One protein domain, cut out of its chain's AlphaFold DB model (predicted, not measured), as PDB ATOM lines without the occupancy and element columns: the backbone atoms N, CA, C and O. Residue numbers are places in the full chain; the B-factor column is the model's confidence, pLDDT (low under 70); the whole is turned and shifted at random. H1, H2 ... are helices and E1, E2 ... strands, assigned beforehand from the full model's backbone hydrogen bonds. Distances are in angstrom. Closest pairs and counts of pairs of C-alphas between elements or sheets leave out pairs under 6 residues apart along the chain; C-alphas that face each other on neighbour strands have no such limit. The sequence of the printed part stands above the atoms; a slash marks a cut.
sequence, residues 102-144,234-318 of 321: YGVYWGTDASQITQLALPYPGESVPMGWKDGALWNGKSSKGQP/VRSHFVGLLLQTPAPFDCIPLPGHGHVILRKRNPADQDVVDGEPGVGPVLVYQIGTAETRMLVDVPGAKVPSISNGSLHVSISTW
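AT A GLANCE: This is residues 102 to 144 and 234 to 318 of the 321 residues of the protein "Squalene monooxygenase" of Puccinia triticina (isolate 1-1 / race 1 (BBBD)) (UniProt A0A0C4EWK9). With little regular structure, this is one twisted six-strand sheet with H1 over E6; residues 125 to 130 and 135 to 142 stick out. The printed part has 128 residues, 51 in named elements, mostly strand, E1 to E6 then H1. The mixed sheet runs E2 E1 E4 E5 E6 E3. The whole is loose, radius of gyration of the C-alphas 18.1 A, spanning 51 by 33 by 33 A.

HOW THE PARTS SIT: E1, residues 102 to 107, and E2, residues 113 to 119, form a hairpin, N 104 and O 116 being 2.8 A apart. E4, residues 258 to 263, is parallel to E1, with N 105 and O 260 2.9 A apart. H1, residues 310 to 318, runs across E6, residues 291 to 299; their closest C-alphas, Ile 315 and Val 296, are 7.4 A apart. In H1, 4 of 5 O i to N i+4 pairs are within hydrogen-bond range.

IN THESE COORDINATES: E4, E5, residues 282 to 286, and E6 form a meander of successive antiparallel neighbours. E3, residues 236 to 244, 25.8 A long, is antiparallel to E6, a Greek key of E3 to E6, first beside fourth. C-alpha 102 is at (24.701, -12.012, 430.609), C-alpha 318 at (31.441, 1.566, 443.256).

THE WHOLE: Residues 145 to 233 are cut out, C-alphas 144 and 234 being 41.4 A apart. The links E3 to E4 and E4 to E5 are long. In the printed part 44 residues have pLDDT under 70.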
ATOM      1  N   TYR A 102      24.417 -13.060 429.639       96.19
ATOM      2  CA  TYR A 102      24.701 -12.012 430.609       96.19
ATOM      3  C   TYR A 102      23.959 -12.222 431.931       96.19
ATOM      4  O   TYR A 102      22.862 -12.765 431.952       96.19
ATOM      5  N   GLY A 103      24.536 -11.757 433.032       95.62
ATOM      6  CA  GLY A 103      23.824 -11.439 434.264       95.62
ATOM      7  C   GLY A 103      23.691  -9.928 434.394       95.62
ATOM      8  O   GLY A 103      24.684  -9.216 434.256       95.62
ATOM      9  N   VAL A 104      22.486  -9.432 434.647       94.88
ATOM     10  CA  VAL A 104      22.243  -8.019 434.949       94.88
ATOM     11  C   VAL A 104      21.997  -7.882 436.442       94.88
ATOM     12  O   VAL A 104      21.142  -8.579 436.987       94.88
ATOM     13  N   TYR A 105      22.738  -6.990 437.087       91.25
ATOM     14  CA  TYR A 105      22.721  -6.783 438.532       91.25
ATOM     15  C   TYR A 105      22.405  -5.321 438.836       91.25
ATOM     16  O   TYR A 105      22.943  -4.433 438.179       91.25
ATOM     17  N   TRP A 106      21.542  -5.060 439.816       88.88
ATOM     18  CA  TRP A 106      21.264  -3.704 440.299       88.88
ATOM     19  C   TRP A 106      20.807  -3.727 441.757       88.88
ATOM     20  O   TRP A 106      20.122  -4.651 442.183       88.88
ATOM     21  N   GLY A 107      21.154  -2.699 442.525       77.75
ATOM     22  CA  GLY A 107      20.854  -2.636 443.955       77.75
ATOM     23  C   GLY A 107      21.238  -1.294 444.564       77.75
ATOM     24  O   GLY A 107      21.791  -0.439 443.870       77.75
ATOM     25  N   THR A 108      20.892  -1.096 445.836       68.31
ATOM     26  CA  THR A 108      21.304   0.084 446.625       68.31
ATOM     27  C   THR A 108      22.563  -0.158 447.445       68.31
ATOM     28  O   THR A 108      23.237   0.807 447.778       68.31
ATOM     29  N   ASP A 109      22.850  -1.420 447.769       69.19
ATOM     30  CA  ASP A 109      24.034  -1.909 448.478       69.19
ATOM     31  C   ASP A 109      24.092  -3.448 448.367       69.19
ATOM     32  O   ASP A 109      23.147  -4.081 447.872       69.19
ATOM     33  N   ALA A 110      25.178  -4.044 448.868       68.88
ATOM     34  CA  ALA A 110      25.414  -5.486 448.876       68.88
ATOM     35  C   ALA A 110      24.297  -6.323 449.534       68.88
ATOM     36  O   ALA A 110      24.173  -7.513 449.239       68.88
ATOM     37  N   SER A 111      23.470  -5.737 450.409       74.12
ATOM     38  CA  SER A 111      22.354  -6.428 451.068       74.12
ATOM     39  C   SER A 111      21.076  -6.472 450.219       74.12
ATOM     40  O   SER A 111      20.196  -7.292 450.485       74.12
ATOM     41  N   GLN A 112      20.968  -5.636 449.177       77.19
ATOM     42  CA  GLN A 112      19.785  -5.516 448.315       77.19
ATOM     43  C   GLN A 112      20.140  -5.545 446.820       77.19
ATOM     44  O   GLN A 112      19.776  -4.643 446.056       77.19
ATOM     45  N   ILE A 113      20.826  -6.602 446.380       84.56
ATOM     46  CA  ILE A 113      21.123  -6.841 444.962       84.56
ATOM     47  C   ILE A 113      19.993  -7.649 444.317       84.56
ATOM     48  O   ILE A 113      19.671  -8.759 444.734       84.56
ATOM     49  N   THR A 114      19.416  -7.110 443.247       89.00
ATOM     50  CA  THR A 114      18.558  -7.853 442.321       89.00
ATOM     51  C   THR A 114      19.389  -8.363 441.147       89.00
ATOM     52  O   THR A 114      20.250  -7.649 440.633       89.00
ATOM     53  N   GLN A 115      19.111  -9.592 440.711       90.62
ATOM     54  CA  GLN A 115      19.807 -10.261 439.615       90.62
ATOM     55  C   GLN A 115      18.811 -10.768 438.566       90.62
ATOM     56  O   GLN A 115      17.810 -11.402 438.897       90.62
ATOM     57  N   LEU A 116      19.140 -10.560 437.292       94.19
ATOM     58  CA  LEU A 116      18.443 -11.131 436.143       94.19
ATOM     59  C   LEU A 116      19.436 -11.876 435.250       94.19
ATOM     60  O   LEU A 116      20.358 -11.277 434.699       94.19
ATOM     61  N   ALA A 117      19.234 -13.180 435.073       94.38
ATOM     62  CA  ALA A 117      19.985 -13.960 434.095       94.38
ATOM     63  C   ALA A 117      19.380 -13.782 432.693       94.38
ATOM     64  O   ALA A 117      18.192 -14.012 432.479       94.38
ATOM     65  N   LEU A 118      20.221 -13.410 431.734       94.12
ATOM     66  CA  LEU A 118      19.921 -13.253 430.313       94.12
ATOM     67  C   LEU A 118      20.771 -14.247 429.504       94.12
ATOM     68  O   LEU A 118      21.777 -13.855 428.903       94.12
ATOM     69  N   PRO A 119      20.420 -15.545 429.497       92.44
ATOM     70  CA  PRO A 119      21.130 -16.525 428.686       92.44
ATOM     71  C   PRO A 119      20.951 -16.212 427.198       92.44
ATOM     72  O   PRO A 119      19.884 -15.769 426.766       92.44
ATOM     73  N   TYR A 120      21.969 -16.501 426.389       90.69
ATOM     74  CA  TYR A 120      21.824 -16.440 424.942       90.69
ATOM     75  C   TYR A 120      20.734 -17.414 424.457       90.69
ATOM     76  O   TYR A 120      20.481 -18.454 425.092       90.69
ATOM     77  N   PRO A 121      20.084 -17.094 423.320       87.69
ATOM     78  CA  PRO A 121      19.025 -17.926 422.773       87.69
ATOM     79  C   PRO A 121      19.487 -19.363 422.513       87.69
ATOM     80  O   PRO A 121      20.646 -19.626 422.173       87.69
ATOM     81  N   GLY A 122      18.544 -20.296 422.653       82.25
ATOM     82  CA  GLY A 122      18.733 -21.665 422.182       82.25
ATOM     83  C   GLY A 122      18.997 -21.700 420.676       82.25
ATOM     84  O   GLY A 122      18.605 -20.793 419.943       82.25
ATOM     85  N   GLU A 123      19.643 -22.764 420.209       71.44
ATOM     86  CA  GLU A 123      19.909 -22.990 418.781       71.44
ATOM     87  C   GLU A 123      18.633 -22.962 417.927       71.44
ATOM     88  O   GLU A 123      18.642 -22.448 416.811       71.44
ATOM     89  N   SER A 124      17.523 -23.464 418.472       70.75
ATOM     90  CA  SER A 124      16.233 -23.527 417.780       70.75
ATOM     91  C   SER A 124      15.612 -22.159 417.494       70.75
ATOM     92  O   SER A 124      14.633 -22.091 416.757       70.75
ATOM     93  N   VAL A 125      16.125 -21.080 418.096       75.75
ATOM     94  CA  VAL A 125      15.609 -19.726 417.885       75.75
ATOM     95  C   VAL A 125      16.191 -19.172 416.581       75.75
ATOM     96  O   VAL A 125      17.409 -18.974 416.503       75.75
ATOM     97  N   PRO A 126      15.357 -18.880 415.564       68.94
ATOM     98  CA  PRO A 126      15.828 -18.257 414.338       68.94
ATOM     99  C   PRO A 126      16.420 -16.883 414.649       68.94
ATOM    100  O   PRO A 126      15.745 -16.015 415.201       68.94
ATOM    101  N   MET A 127      17.677 -16.673 414.279       75.06
ATOM    102  CA  MET A 127      18.316 -15.363 414.367       75.06
ATOM    103  C   MET A 127      18.285 -14.671 413.010       75.06
ATOM    104  O   MET A 127      18.170 -15.314 411.968       75.06
ATOM    105  N   GLY A 128      18.496 -13.352 413.000       66.88
ATOM    106  CA  GLY A 128      18.687 -12.579 411.766       66.88
ATOM    107  C   GLY A 128      19.900 -13.015 410.922       66.88
ATOM    108  O   GLY A 128      20.120 -12.480 409.838       66.88
ATOM    109  N   TRP A 129      20.688 -13.990 411.389       69.56
ATOM    110  CA  TRP A 129      21.714 -14.689 410.623       69.56
ATOM    111  C   TRP A 129      21.303 -16.152 410.394       69.56
ATOM    112  O   TRP A 129      20.933 -16.857 411.324       69.56
ATOM    113  N   LYS A 130      21.401 -16.612 409.139       52.66
ATOM    114  CA  LYS A 130      20.777 -17.854 408.633       52.66
ATOM    115  C   LYS A 130      21.180 -19.183 409.298       52.66
ATOM    116  O   LYS A 130      20.505 -20.175 409.054       52.66
ATOM    117  N   ASP A 131      22.206 -19.218 410.147       53.78
ATOM    118  CA  ASP A 131      22.689 -20.469 410.740       53.78
ATOM    119  C   ASP A 131      22.856 -20.239 412.249       53.78
ATOM    120  O   ASP A 131      23.719 -19.460 412.652       53.78
ATOM    121  N   GLY A 132      22.031 -20.864 413.092       53.06
ATOM    122  CA  GLY A 132      22.085 -20.781 414.563       53.06
ATOM    123  C   GLY A 132      23.330 -21.450 415.159       53.06
ATOM    124  O   GLY A 132      23.237 -22.410 415.908       53.06
ATOM    125  N   ALA A 133      24.520 -21.004 414.771       49.22
ATOM    126  CA  ALA A 133      25.712 -21.831 414.853       49.22
ATOM    127  C   ALA A 133      26.256 -22.031 416.271       49.22
ATOM    128  O   ALA A 133      26.661 -21.090 416.955       49.22
ATOM    129  N   LEU A 134      26.420 -23.307 416.612       53.03
ATOM    130  CA  LEU A 134      27.271 -23.768 417.695       53.03
ATOM    131  C   LEU A 134      28.739 -23.433 417.395       53.03
ATOM    132  O   LEU A 134      29.297 -23.830 416.356       53.03
ATOM    133  N   TRP A 135      29.378 -22.727 418.330       60.09
ATOM    134  CA  TRP A 135      30.836 -22.681 418.390       60.09
ATOM    135  C   TRP A 135      31.360 -24.074 418.750       60.09
ATOM    136  O   TRP A 135      32.132 -24.662 417.993       60.09
ATOM    137  N   ASN A 136      30.829 -24.671 419.818       55.06
ATOM    138  CA  ASN A 136      31.104 -26.044 420.223       55.06
ATOM    139  C   ASN A 136      29.846 -26.898 420.060       55.06
ATOM    140  O   ASN A 136      28.843 -26.673 420.720       55.06
ATOM    141  N   GLY A 137      29.890 -27.908 419.185       48.88
ATOM    142  CA  GLY A 137      28.769 -28.827 418.929       48.88
ATOM    143  C   GLY A 137      28.403 -29.753 420.101       48.88
ATOM    144  O   GLY A 137      27.703 -30.738 419.900       48.88
ATOM    145  N   LYS A 138      28.926 -29.498 421.304       51.19
ATOM    146  CA  LYS A 138      28.693 -30.295 422.507       51.19
ATOM    147  C   LYS A 138      28.063 -29.392 423.553       51.19
ATOM    148  O   LYS A 138      28.743 -28.550 424.127       51.19
ATOM    149  N   SER A 139      26.771 -29.579 423.782       54.84
ATOM    150  CA  SER A 139      26.124 -29.014 424.959       54.84
ATOM    151  C   SER A 139      26.664 -29.691 426.221       54.84
ATOM    152  O   SER A 139      26.971 -30.890 426.204       54.84
ATOM    153  N   SER A 140      26.757 -28.948 427.321       57.00
ATOM    154  CA  SER A 140      26.927 -29.532 428.653       57.00
ATOM    155  C   SER A 140      25.825 -30.575 428.880       57.00
ATOM    156  O   SER A 140      24.663 -30.323 428.554       57.00
ATOM    157  N   LYS A 141      26.184 -31.771 429.383       50.84
ATOM    158  CA  LYS A 141      25.254 -32.906 429.553       50.84
ATOM    159  C   LYS A 141      23.917 -32.433 430.150       50.84
ATOM    160  O   LYS A 141      23.886 -31.973 431.285       50.84
ATOM    161  N   GLY A 142      22.830 -32.569 429.386       58.78
ATOM    162  CA  GLY A 142      21.462 -32.289 429.837       58.78
ATOM    163  C   GLY A 142      20.886 -30.907 429.500       58.78
ATOM    164  O   GLY A 142      19.710 -30.695 429.772       58.78
ATOM    165  N   GLN A 143      21.640 -29.985 428.886       62.16
ATOM    166  CA  GLN A 143      21.083 -28.710 428.408       62.16
ATOM    167  C   GLN A 143      20.881 -28.695 426.886       62.16
ATOM    168  O   GLN A 143      21.660 -29.320 426.162       62.16
ATOM    169  N   PRO A 144      19.866 -27.985 426.362       65.50
ATOM    170  CA  PRO A 144      19.753 -27.771 424.926       65.50
ATOM    171  C   PRO A 144      20.925 -26.908 424.425       65.50
ATOM    172  O   PRO A 144      21.350 -25.992 425.136       65.50
ATOM    173  N   VAL A 234      32.603  12.231 421.926       89.00
ATOM    174  CA  VAL A 234      32.961  11.449 423.118       89.00
ATOM    175  C   VAL A 234      31.866  11.646 424.164       89.00
ATOM    176  O   VAL A 234      31.544  12.781 424.502       89.00
ATOM    177  N   ARG A 235      31.264  10.549 424.635       87.25
ATOM    178  CA  ARG A 235      30.186  10.564 425.644       87.25
ATOM    179  C   ARG A 235      30.692  10.220 427.042       87.25
ATOM    180  O   ARG A 235      30.277  10.825 428.024       87.25
ATOM    181  N   SER A 236      31.576   9.236 427.106       89.12
ATOM    182  CA  SER A 236      32.130   8.675 428.328       89.12
ATOM    183  C   SER A 236      33.435   7.948 428.007       89.12
ATOM    184  O   SER A 236      33.871   7.897 426.849       89.12
ATOM    185  N   HIS A 237      34.059   7.389 429.039       90.19
ATOM    186  CA  HIS A 237      35.303   6.644 428.949       90.19
ATOM    187  C   HIS A 237      35.193   5.345 429.739       90.19
ATOM    188  O   HIS A 237      34.742   5.360 430.878       90.19
ATOM    189  N   PHE A 238      35.680   4.238 429.179       91.69
ATOM    190  CA  PHE A 238      35.874   3.027 429.969       91.69
ATOM    191  C   PHE A 238      37.233   3.030 430.654       91.69
ATOM    192  O   PHE A 238      38.271   3.154 429.999       91.69
ATOM    193  N   VAL A 239      37.218   2.809 431.966       91.06
ATOM    194  CA  VAL A 239      38.411   2.503 432.755       91.06
ATOM    195  C   VAL A 239      38.476   0.997 432.956       91.06
ATOM    196  O   VAL A 239      37.568   0.405 433.537       91.06
ATOM    197  N   GLY A 240      39.534   0.375 432.440       92.25
ATOM    198  CA  GLY A 240      39.719  -1.070 432.504       92.25
ATOM    199  C   GLY A 240      40.589  -1.507 433.673       92.25
ATOM    200  O   GLY A 240      41.721  -1.052 433.811       92.25
ATOM    201  N   LEU A 241      40.085  -2.451 434.459       91.31
ATOM    202  CA  LEU A 241      40.807  -3.172 435.501       91.31
ATOM    203  C   LEU A 241      41.007  -4.622 435.059       91.31
ATOM    204  O   LEU A 241      40.173  -5.183 434.342       91.31
ATOM    205  N   LEU A 242      42.131  -5.218 435.446       91.50
ATOM    206  CA  LEU A 242      42.404  -6.637 435.246       91.50
ATOM    207  C   LEU A 242      42.452  -7.306 436.615       91.50
ATOM    208  O   LEU A 242      43.359  -7.044 437.402       91.50
ATOM    209  N   LEU A 243      41.451  -8.128 436.902       90.62
ATOM    210  CA  LEU A 243      41.303  -8.826 438.170       90.62
ATOM    211  C   LEU A 243      41.884 -10.232 438.038       90.62
ATOM    212  O   LEU A 243      41.591 -10.937 437.070       90.62
ATOM    213  N   GLN A 244      42.677 -10.641 439.024       89.12
ATOM    214  CA  GLN A 244      43.098 -12.031 439.167       89.12
ATOM    215  C   GLN A 244      41.942 -12.821 439.778       89.12
ATOM    216  O   GLN A 244      41.406 -12.451 440.822       89.12
ATOM    217  N   THR A 245      41.530 -13.885 439.109       81.38
ATOM    218  CA  THR A 245      40.426 -14.747 439.515       81.38
ATOM    219  C   THR A 245      40.964 -16.158 439.736       81.38
ATOM    220  O   THR A 245      41.480 -16.760 438.793       81.38
ATOM    221  N   PRO A 246      40.855 -16.711 440.956       72.75
ATOM    222  CA  PRO A 246      41.274 -18.080 441.211       72.75
ATOM    223  C   PRO A 246      40.377 -19.069 440.458       72.75
ATOM    224  O   PRO A 246      39.158 -18.922 440.427       72.75
ATOM    225  N   ALA A 247      40.990 -20.098 439.878       69.75
ATOM    226  CA  ALA A 247      40.267 -21.256 439.365       69.75
ATOM    227  C   ALA A 247      39.879 -22.206 440.526       69.75
ATOM    228  O   ALA A 247      40.661 -22.337 441.472       69.75
ATOM    229  N   PRO A 248      38.734 -22.918 440.456       68.44
ATOM    230  CA  PRO A 248      37.729 -22.883 439.389       68.44
ATOM    231  C   PRO A 248      36.822 -21.642 439.464       68.44
ATOM    232  O   PRO A 248      36.611 -21.075 440.532       68.44
ATOM    233  N   PHE A 249      36.235 -21.252 438.327       68.25
ATOM    234  CA  PHE A 249      35.372 -20.060 438.194       68.25
ATOM    235  C   PHE A 249      34.029 -20.148 438.925       68.25
ATOM    236  O   PHE A 249      33.207 -19.242 438.810       68.25
ATOM    237  N   ASP A 250      33.806 -21.214 439.687       68.75
ATOM    238  CA  ASP A 250      32.578 -21.456 440.443       68.75
ATOM    239  C   ASP A 250      32.374 -20.424 441.567       68.75
ATOM    240  O   ASP A 250      31.279 -20.302 442.110       68.75
ATOM    241  N   CYS A 251      33.412 -19.647 441.896       72.62
ATOM    242  CA  CYS A 251      33.332 -18.515 442.814       72.62
ATOM    243  C   CYS A 251      32.720 -17.246 442.190       72.62
ATOM    244  O   CYS A 251      32.365 -16.326 442.926       72.62
ATOM    245  N   ILE A 252      32.582 -17.176 440.858       80.44
ATOM    246  CA  ILE A 252      31.965 -16.036 440.170       80.44
ATOM    247  C   ILE A 252      30.447 -16.271 440.061       80.44
ATOM    248  O   ILE A 252      30.028 -17.329 439.588       80.44
ATOM    249  N   PRO A 253      29.592 -15.292 440.418       85.44
ATOM    250  CA  PRO A 253      28.151 -15.377 440.166       85.44
ATOM    251  C   PRO A 253      27.854 -15.649 438.684       85.44
ATOM    252  O   PRO A 253      28.413 -14.980 437.829       85.44
ATOM    253  N   LEU A 254      26.967 -16.590 438.346       87.56
ATOM    254  CA  LEU A 254      26.684 -16.984 436.950       87.56
ATOM    255  C   LEU A 254      27.954 -17.265 436.101       87.56
ATOM    256  O   LEU A 254      28.223 -16.537 435.139       87.56
ATOM    257  N   PRO A 255      28.722 -18.335 436.390       86.75
ATOM    258  CA  PRO A 255      29.912 -18.683 435.614       86.75
ATOM    259  C   PRO A 255      29.639 -18.761 434.102       86.75
ATOM    260  O   PRO A 255      28.567 -19.188 433.655       86.75
ATOM    261  N   GLY A 256      30.607 -18.319 433.297       87.69
ATOM    262  CA  GLY A 256      30.482 -18.282 431.835       87.69
ATOM    263  C   GLY A 256      29.490 -17.240 431.302       87.69
ATOM    264  O   GLY A 256      29.070 -17.349 430.154       87.69
ATOM    265  N   HIS A 257      29.083 -16.250 432.099       92.50
ATOM    266  CA  HIS A 257      28.291 -15.103 431.644       92.50
ATOM    267  C   HIS A 257      29.105 -13.813 431.792       92.50
ATOM    268  O   HIS A 257      29.979 -13.722 432.649       92.50
ATOM    269  N   GLY A 258      28.823 -12.819 430.947       94.62
ATOM    270  CA  GLY A 258      29.245 -11.447 431.222       94.62
ATOM    271  C   GLY A 258      28.313 -10.800 432.245       94.62
ATOM    272  O   GLY A 258      27.143 -11.149 432.333       94.62
ATOM    273  N   HIS A 259      28.785  -9.818 432.991       94.81
ATOM    274  CA  HIS A 259      28.025  -9.141 434.033       94.81
ATOM    275  C   HIS A 259      27.850  -7.691 433.640       94.81
ATOM    276  O   HIS A 259      28.810  -7.013 433.280       94.81
ATOM    277  N   VAL A 260      26.614  -7.219 433.720       94.81
ATOM    278  CA  VAL A 260      26.256  -5.815 433.569       94.81
ATOM    279  C   VAL A 260      25.737  -5.356 434.918       94.81
ATOM    280  O   VAL A 260      24.670  -5.782 435.352       94.81
ATOM    281  N   ILE A 261      26.499  -4.510 435.593       91.69
ATOM    282  CA  ILE A 261      26.138  -3.979 436.900       91.69
ATOM    283  C   ILE A 261      25.646  -2.551 436.686       91.69
ATOM    284  O   ILE A 261      26.365  -1.686 436.181       91.69
ATOM    285  N   LEU A 262      24.381  -2.333 437.021       87.88
ATOM    286  CA  LEU A 262      23.678  -1.073 436.859       87.88
ATOM    287  C   LEU A 262      23.520  -0.407 438.219       87.88
ATOM    288  O   LEU A 262      23.122  -1.034 439.202       87.88
ATOM    289  N   ARG A 263      23.760   0.902 438.259       75.38
ATOM    290  CA  ARG A 263      23.446   1.698 439.439       75.38
ATOM    291  C   ARG A 263      21.935   1.883 439.488       75.38
ATOM    292  O   ARG A 263      21.337   2.343 438.513       75.38
ATOM    293  N   LYS A 264      21.306   1.565 440.620       67.81
ATOM    294  CA  LYS A 264      19.911   1.947 440.842       67.81
ATOM    295  C   LYS A 264      19.874   3.467 441.024       67.81
ATOM    296  O   LYS A 264      20.424   3.981 441.992       67.81
ATOM    297  N   ARG A 265      19.274   4.186 440.073       62.00
ATOM    298  CA  ARG A 265      18.995   5.623 440.225       62.00
ATOM    299  C   ARG A 265      18.010   5.812 441.373       62.00
ATOM    300  O   ARG A 265      16.951   5.178 441.367       62.00
ATOM    301  N   ASN A 266      18.320   6.696 442.315       58.81
ATOM    302  CA  ASN A 266      17.277   7.243 443.171       58.81
ATOM    303  C   ASN A 266      16.428   8.216 442.341       58.81
ATOM    304  O   ASN A 266      16.981   8.960 441.537       58.81
ATOM    305  N   PRO A 267      15.099   8.275 442.531       57.06
ATOM    306  CA  PRO A 267      14.251   9.265 441.856       57.06
ATOM    307  C   PRO A 267      14.656  10.722 442.141       57.06
ATOM    308  O   PRO A 267      14.288  11.618 441.391       57.06
ATOM    309  N   ALA A 268      15.394  10.945 443.233       58.41
ATOM    310  CA  ALA A 268      15.969  12.230 443.616       58.41
ATOM    311  C   ALA A 268      17.357  12.501 443.000       58.41
ATOM    312  O   ALA A 268      17.849  13.622 443.113       58.41
ATOM    313  N   ASP A 269      17.992  11.503 442.369       58.06
ATOM    314  CA  ASP A 269      19.245  11.709 441.643       58.06
ATOM    315  C   ASP A 269      18.930  12.565 440.411       58.06
ATOM    316  O   ASP A 269      18.203  12.137 439.510       58.06
ATOM    317  N   GLN A 270      19.465  13.786 440.374       54.03
ATOM    318  CA  GLN A 270      19.383  14.632 439.185       54.03
ATOM    319  C   GLN A 270      20.088  13.930 438.015       54.03
ATOM    320  O   GLN A 270      21.029  13.153 438.214       54.03
ATOM    321  N   ASP A 271      19.630  14.181 436.784       53.41
ATOM    322  CA  ASP A 271      20.381  13.742 435.610       53.41
ATOM    323  C   ASP A 271      21.821  14.241 435.729       53.41
ATOM    324  O   ASP A 271      22.054  15.369 436.162       53.41
ATOM    325  N   VAL A 272      22.786  13.382 435.386       52.78
ATOM    326  CA  VAL A 272      24.202  13.755 435.409       52.78
ATOM    327  C   VAL A 272      24.369  14.879 434.393       52.78
ATOM    328  O   VAL A 272      24.390  14.641 433.186       52.78
ATOM    329  N   VAL A 273      24.408  16.111 434.895       47.72
ATOM    330  CA  VAL A 273      24.760  17.296 434.123       47.72
ATOM    331  C   VAL A 273      26.243  17.176 433.794       47.72
ATOM    332  O   VAL A 273      27.027  16.689 434.614       47.72
ATOM    333  N   ASP A 274      26.629  17.578 432.583       49.22
ATOM    334  CA  ASP A 274      28.027  17.597 432.154       49.22
ATOM    335  C   ASP A 274      28.922  18.218 433.244       49.22
ATOM    336  O   ASP A 274      28.844  19.416 433.513       49.22
ATOM    337  N   GLY A 275      29.774  17.399 433.870       49.69
ATOM    338  CA  GLY A 275      30.719  17.833 434.906       49.69
ATOM    339  C   GLY A 275      30.485  17.279 436.315       49.69
ATOM    340  O   GLY A 275      31.410  17.359 437.120       49.69
ATOM    341  N   GLU A 276      29.331  16.672 436.615       49.72
ATOM    342  CA  GLU A 276      29.097  16.023 437.917       49.72
ATOM    343  C   GLU A 276      29.681  14.591 437.960       49.72
ATOM    344  O   GLU A 276      29.560  13.849 436.977       49.72
ATOM    345  N   PRO A 277      30.301  14.160 439.079       52.09
ATOM    346  CA  PRO A 277      30.843  12.813 439.241       52.09
ATOM    347  C   PRO A 277      29.713  11.774 439.322       52.09
ATOM    348  O   PRO A 277      29.240  11.386 440.387       52.09
ATOM    349  N   GLY A 278      29.279  11.306 438.157       62.00
ATOM    350  CA  GLY A 278      28.515  10.078 437.998       62.00
ATOM    351  C   GLY A 278      29.430   8.933 437.583       62.00
ATOM    352  O   GLY A 278      30.485   9.150 436.992       62.00
ATOM    353  N   VAL A 279      29.011   7.701 437.845       69.31
ATOM    354  CA  VAL A 279      29.637   6.526 437.244       69.31
ATOM    355  C   VAL A 279      28.551   5.725 436.547       69.31
ATOM    356  O   VAL A 279      27.485   5.486 437.121       69.31
ATOM    357  N   GLY A 280      28.793   5.396 435.283       80.38
ATOM    358  CA  GLY A 280      27.884   4.627 434.451       80.38
ATOM    359  C   GLY A 280      27.984   3.125 434.732       80.38
ATOM    360  O   GLY A 280      28.552   2.721 435.747       80.38
ATOM    361  N   PRO A 281      27.413   2.277 433.860       89.06
ATOM    362  CA  PRO A 281      27.390   0.837 434.078       89.06
ATOM    363  C   PRO A 281      28.801   0.246 434.176       89.06
ATOM    364  O   PRO A 281      29.736   0.689 433.503       89.06
ATOM    365  N   VAL A 282      28.925  -0.814 434.972       91.62
ATOM    366  CA  VAL A 282      30.142  -1.624 435.051       91.62
ATOM    367  C   VAL A 282      29.929  -2.913 434.274       91.62
ATOM    368  O   VAL A 282      28.939  -3.617 434.473       91.62
ATOM    369  N   LEU A 283      30.871  -3.237 433.392       95.00
ATOM    370  CA  LEU A 283      30.909  -4.513 432.687       95.00
ATOM    371  C   LEU A 283      31.987  -5.394 433.302       95.00
ATOM    372  O   LEU A 283      33.123  -4.950 433.440       95.00
ATOM    373  N   VAL A 284      31.662  -6.641 433.621       94.31
ATOM    374  CA  VAL A 284      32.643  -7.625 434.095       94.31
ATOM    375  C   VAL A 284      32.548  -8.867 433.226       94.31
ATOM    376  O   VAL A 284      31.457  -9.324 432.919       94.31
ATOM    377  N   TYR A 285      33.667  -9.396 432.756       94.00
ATOM    378  CA  TYR A 285      33.675 -10.640 431.992       94.00
ATOM    379  C   TYR A 285      35.062 -11.265 432.013       94.00
ATOM    380  O   TYR A 285      36.087 -10.585 431.996       94.00
ATOM    381  N   GLN A 286      35.097 -12.585 432.037       92.44
ATOM    382  CA  GLN A 286      36.335 -13.343 432.060       92.44
ATOM    383  C   GLN A 286      37.024 -13.305 430.690       92.44
ATOM    384  O   GLN A 286      36.341 -13.399 429.675       92.44
ATOM    385  N   ILE A 287      38.350 -13.172 430.627       93.19
ATOM    386  CA  ILE A 287      39.101 -13.068 429.354       93.19
ATOM    387  C   ILE A 287      40.220 -14.108 429.200       93.19
ATOM    388  O   ILE A 287      40.862 -14.162 428.149       93.19
ATOM    389  N   GLY A 288      40.443 -14.928 430.222       89.69
ATOM    390  CA  GLY A 288      41.459 -15.975 430.248       89.69
ATOM    391  C   GLY A 288      41.175 -16.995 431.345       89.69
ATOM    392  O   GLY A 288      40.096 -17.001 431.935       89.69
ATOM    393  N   THR A 289      42.131 -17.876 431.626       85.38
ATOM    394  CA  THR A 289      41.979 -18.936 432.639       85.38
ATOM    395  C   THR A 289      42.248 -18.462 434.072       85.38
ATOM    396  O   THR A 289      41.987 -19.202 435.017       85.38
ATOM    397  N   ALA A 290      42.742 -17.239 434.252       87.69
ATOM    398  CA  ALA A 290      42.947 -16.643 435.570       87.69
ATOM    399  C   ALA A 290      42.546 -15.162 435.618       87.69
ATOM    400  O   ALA A 290      42.657 -14.523 436.661       87.69
ATOM    401  N   GLU A 291      42.088 -14.593 434.502       91.12
ATOM    402  CA  GLU A 291      41.888 -13.157 434.367       91.12
ATOM    403  C   GLU A 291      40.438 -12.777 434.064       91.12
ATOM    404  O   GLU A 291      39.809 -13.281 433.126       91.12
ATOM    405  N   THR A 292      39.950 -11.787 434.810       92.12
ATOM    406  CA  THR A 292      38.646 -11.153 434.606       92.12
ATOM    407  C   THR A 292      38.818  -9.670 434.304       92.12
ATOM    408  O   THR A 292      39.482  -8.934 435.036       92.12
ATOM    409  N   ARG A 293      38.206  -9.208 433.214       94.81
ATOM    410  CA  ARG A 293      38.122  -7.792 432.866       94.81
ATOM    411  C   ARG A 293      36.977  -7.151 433.632       94.81
ATOM    412  O   ARG A 293      35.868  -7.671 433.616       94.81
ATOM    413  N   MET A 294      37.229  -5.976 434.197       93.94
ATOM    414  CA  MET A 294      36.193  -5.051 434.651       93.94
ATOM    415  C   MET A 294      36.351  -3.721 433.908       93.94
ATOM    416  O   MET A 294      37.451  -3.176 433.851       93.94
ATOM    417  N   LEU A 295      35.275  -3.219 433.306       93.88
ATOM    418  CA  LEU A 295      35.205  -1.925 432.632       93.88
ATOM    419  C   LEU A 295      34.212  -1.038 433.371       93.88
ATOM    420  O   LEU A 295      33.031  -1.367 433.446       93.88
ATOM    421  N   VAL A 296      34.687   0.088 433.889       91.12
ATOM    422  CA  VAL A 296      33.862   1.081 434.584       91.12
ATOM    423  C   VAL A 296      33.605   2.244 433.636       91.12
ATOM    424  O   VAL A 296      34.561   2.871 433.176       91.12
ATOM    425  N   ASP A 297      32.340   2.507 433.303       89.88
ATOM    426  CA  ASP A 297      31.970   3.676 432.501       89.88
ATOM    427  C   ASP A 297      32.077   4.950 433.341       89.88
ATOM    428  O   ASP A 297      31.437   5.077 434.382       89.88
ATOM    429  N   VAL A 298      32.878   5.903 432.882       87.44
ATOM    430  CA  VAL A 298      33.036   7.220 433.495       87.44
ATOM    431  C   VAL A 298      32.507   8.270 432.513       87.44
ATOM    432  O   VAL A 298      33.178   8.572 431.517       87.44
ATOM    433  N   PRO A 299      31.287   8.790 432.745       83.38
ATOM    434  CA  PRO A 299      30.679   9.837 431.936       83.38
ATOM    435  C   PRO A 299      31.531  11.103 431.838       83.38
ATOM    436  O   PRO A 299      32.307  11.434 432.733       83.38
ATOM    437  N   GLY A 300      31.338  11.838 430.744       78.81
ATOM    438  CA  GLY A 300      31.938  13.150 430.535       78.81
ATOM    439  C   GLY A 300      33.045  13.167 429.484       78.81
ATOM    440  O   GLY A 300      33.542  12.142 429.013       78.81
ATOM    441  N   ALA A 301      33.432  14.384 429.099       76.31
ATOM    442  CA  ALA A 301      34.352  14.635 427.991       76.31
ATOM    443  C   ALA A 301      35.830  14.350 428.312       76.31
ATOM    444  O   ALA A 301      36.648  14.285 427.395       76.31
ATOM    445  N   LYS A 302      36.191  14.184 429.590       80.62
ATOM    446  CA  LYS A 302      37.563  13.899 430.032       80.62
ATOM    447  C   LYS A 302      37.566  12.803 431.089       80.62
ATOM    448  O   LYS A 302      36.716  12.799 431.971       80.62
ATOM    449  N   VAL A 303      38.564  11.925 431.026       80.94
ATOM    450  CA  VAL A 303      38.837  10.961 432.099       80.94
ATOM    451  C   VAL A 303      39.324  11.724 433.340       80.94
ATOM    452  O   VAL A 303      40.215  12.570 433.193       80.94
ATOM    453  N   PRO A 304      38.803  11.438 434.547       81.06
ATOM    454  CA  PRO A 304      39.368  11.948 435.791       81.06
ATOM    455  C   PRO A 304      40.856  11.600 435.912       81.06
ATOM    456  O   PRO A 304      41.311  10.550 435.454       81.06
ATOM    457  N   SER A 305      41.641  12.485 436.522       79.44
ATOM    458  CA  SER A 305      43.086  12.289 436.610       79.44
ATOM    459  C   SER A 305      43.454  11.197 437.619       79.44
ATOM    460  O   SER A 305      42.933  11.136 438.735       79.44
ATOM    461  N   ILE A 306      44.414  10.355 437.232       80.69
ATOM    462  CA  ILE A 306      45.062   9.394 438.132       80.69
ATOM    463  C   ILE A 306      45.946  10.136 439.140       80.69
ATOM    464  O   ILE A 306      45.943   9.810 440.323       80.69
ATOM    465  N   SER A 307      46.683  11.158 438.689       79.62
ATOM    466  CA  SER A 307      47.744  11.796 439.478       79.62
ATOM    467  C   SER A 307      47.239  12.569 440.693       79.62
ATOM    468  O   SER A 307      47.974  12.725 441.660       79.62
ATOM    469  N   ASN A 308      45.991  13.040 440.659       81.56
ATOM    470  CA  ASN A 308      45.358  13.750 441.773       81.56
ATOM    471  C   ASN A 308      44.364  12.868 442.553       81.56
ATOM    472  O   ASN A 308      43.586  13.389 443.347       81.56
ATOM    473  N   GLY A 309      44.327  11.559 442.283       77.75
ATOM    474  CA  GLY A 309      43.423  10.615 442.943       77.75
ATOM    475  C   GLY A 309      41.947  10.720 442.540       77.75
ATOM    476  O   GLY A 309      41.154   9.890 442.978       77.75
ATOM    477  N   SER A 310      41.551  11.668 441.680       76.19
ATOM    478  CA  SER A 310      40.142  11.847 441.284       76.19
ATOM    479  C   SER A 310      39.560  10.623 440.576       76.19
ATOM    480  O   SER A 310      38.390  10.293 440.776       76.19
ATOM    481  N   LEU A 311      40.381   9.887 439.816       78.75
ATOM    482  CA  LEU A 311      39.965   8.614 439.229       78.75
ATOM    483  C   LEU A 311      39.690   7.550 440.296       78.75
ATOM    484  O   LEU A 311      38.686   6.848 440.222       78.75
ATOM    485  N   HIS A 312      40.554   7.457 441.309       76.81
ATOM    486  CA  HIS A 312      40.388   6.504 442.406       76.81
ATOM    487  C   HIS A 312      39.129   6.804 443.223       76.81
ATOM    488  O   HIS A 312      38.403   5.876 443.562       76.81
ATOM    489  N   VAL A 313      38.833   8.082 443.485       72.25
ATOM    490  CA  VAL A 313      37.586   8.501 444.145       72.25
ATOM    491  C   VAL A 313      36.374   8.088 443.310       72.25
ATOM    492  O   VAL A 313      35.474   7.444 443.839       72.25
ATOM    493  N   SER A 314      36.400   8.369 442.002       70.50
ATOM    494  CA  SER A 314      35.299   8.039 441.083       70.50
ATOM    495  C   SER A 314      35.019   6.534 441.030       70.50
ATOM    496  O   SER A 314      33.868   6.116 441.003       70.50
ATOM    497  N   ILE A 315      36.061   5.698 441.037       72.62
ATOM    498  CA  ILE A 315      35.913   4.235 440.972       72.62
ATOM    499  C   ILE A 315      35.578   3.644 442.349       72.62
ATOM    500  O   ILE A 315      34.774   2.722 442.431       72.62
ATOM    501  N   SER A 316      36.134   4.180 443.440       65.75
ATOM    502  CA  SER A 316      35.860   3.700 444.806       65.75
ATOM    503  C   SER A 316      34.409   3.907 445.235       65.75
ATOM    504  O   SER A 316      33.915   3.154 446.067       65.75
ATOM    505  N   THR A 317      33.688   4.865 444.640       60.25
ATOM    506  CA  THR A 317      32.238   5.003 444.849       60.25
ATOM    507  C   THR A 317      31.465   3.734 444.451       60.25
ATOM    508  O   THR A 317      30.414   3.478 445.026       60.25
ATOM    509  N   TRP A 318      31.994   2.900 443.542       56.44
ATOM    510  CA  TRP A 318      31.441   1.566 443.256       56.44
ATOM    511  C   TRP A 318      31.856   0.486 444.248       56.44
ATOM    512  O   TRP A 318      31.093  -0.444 444.453       56.44
TER     513      TRP A 318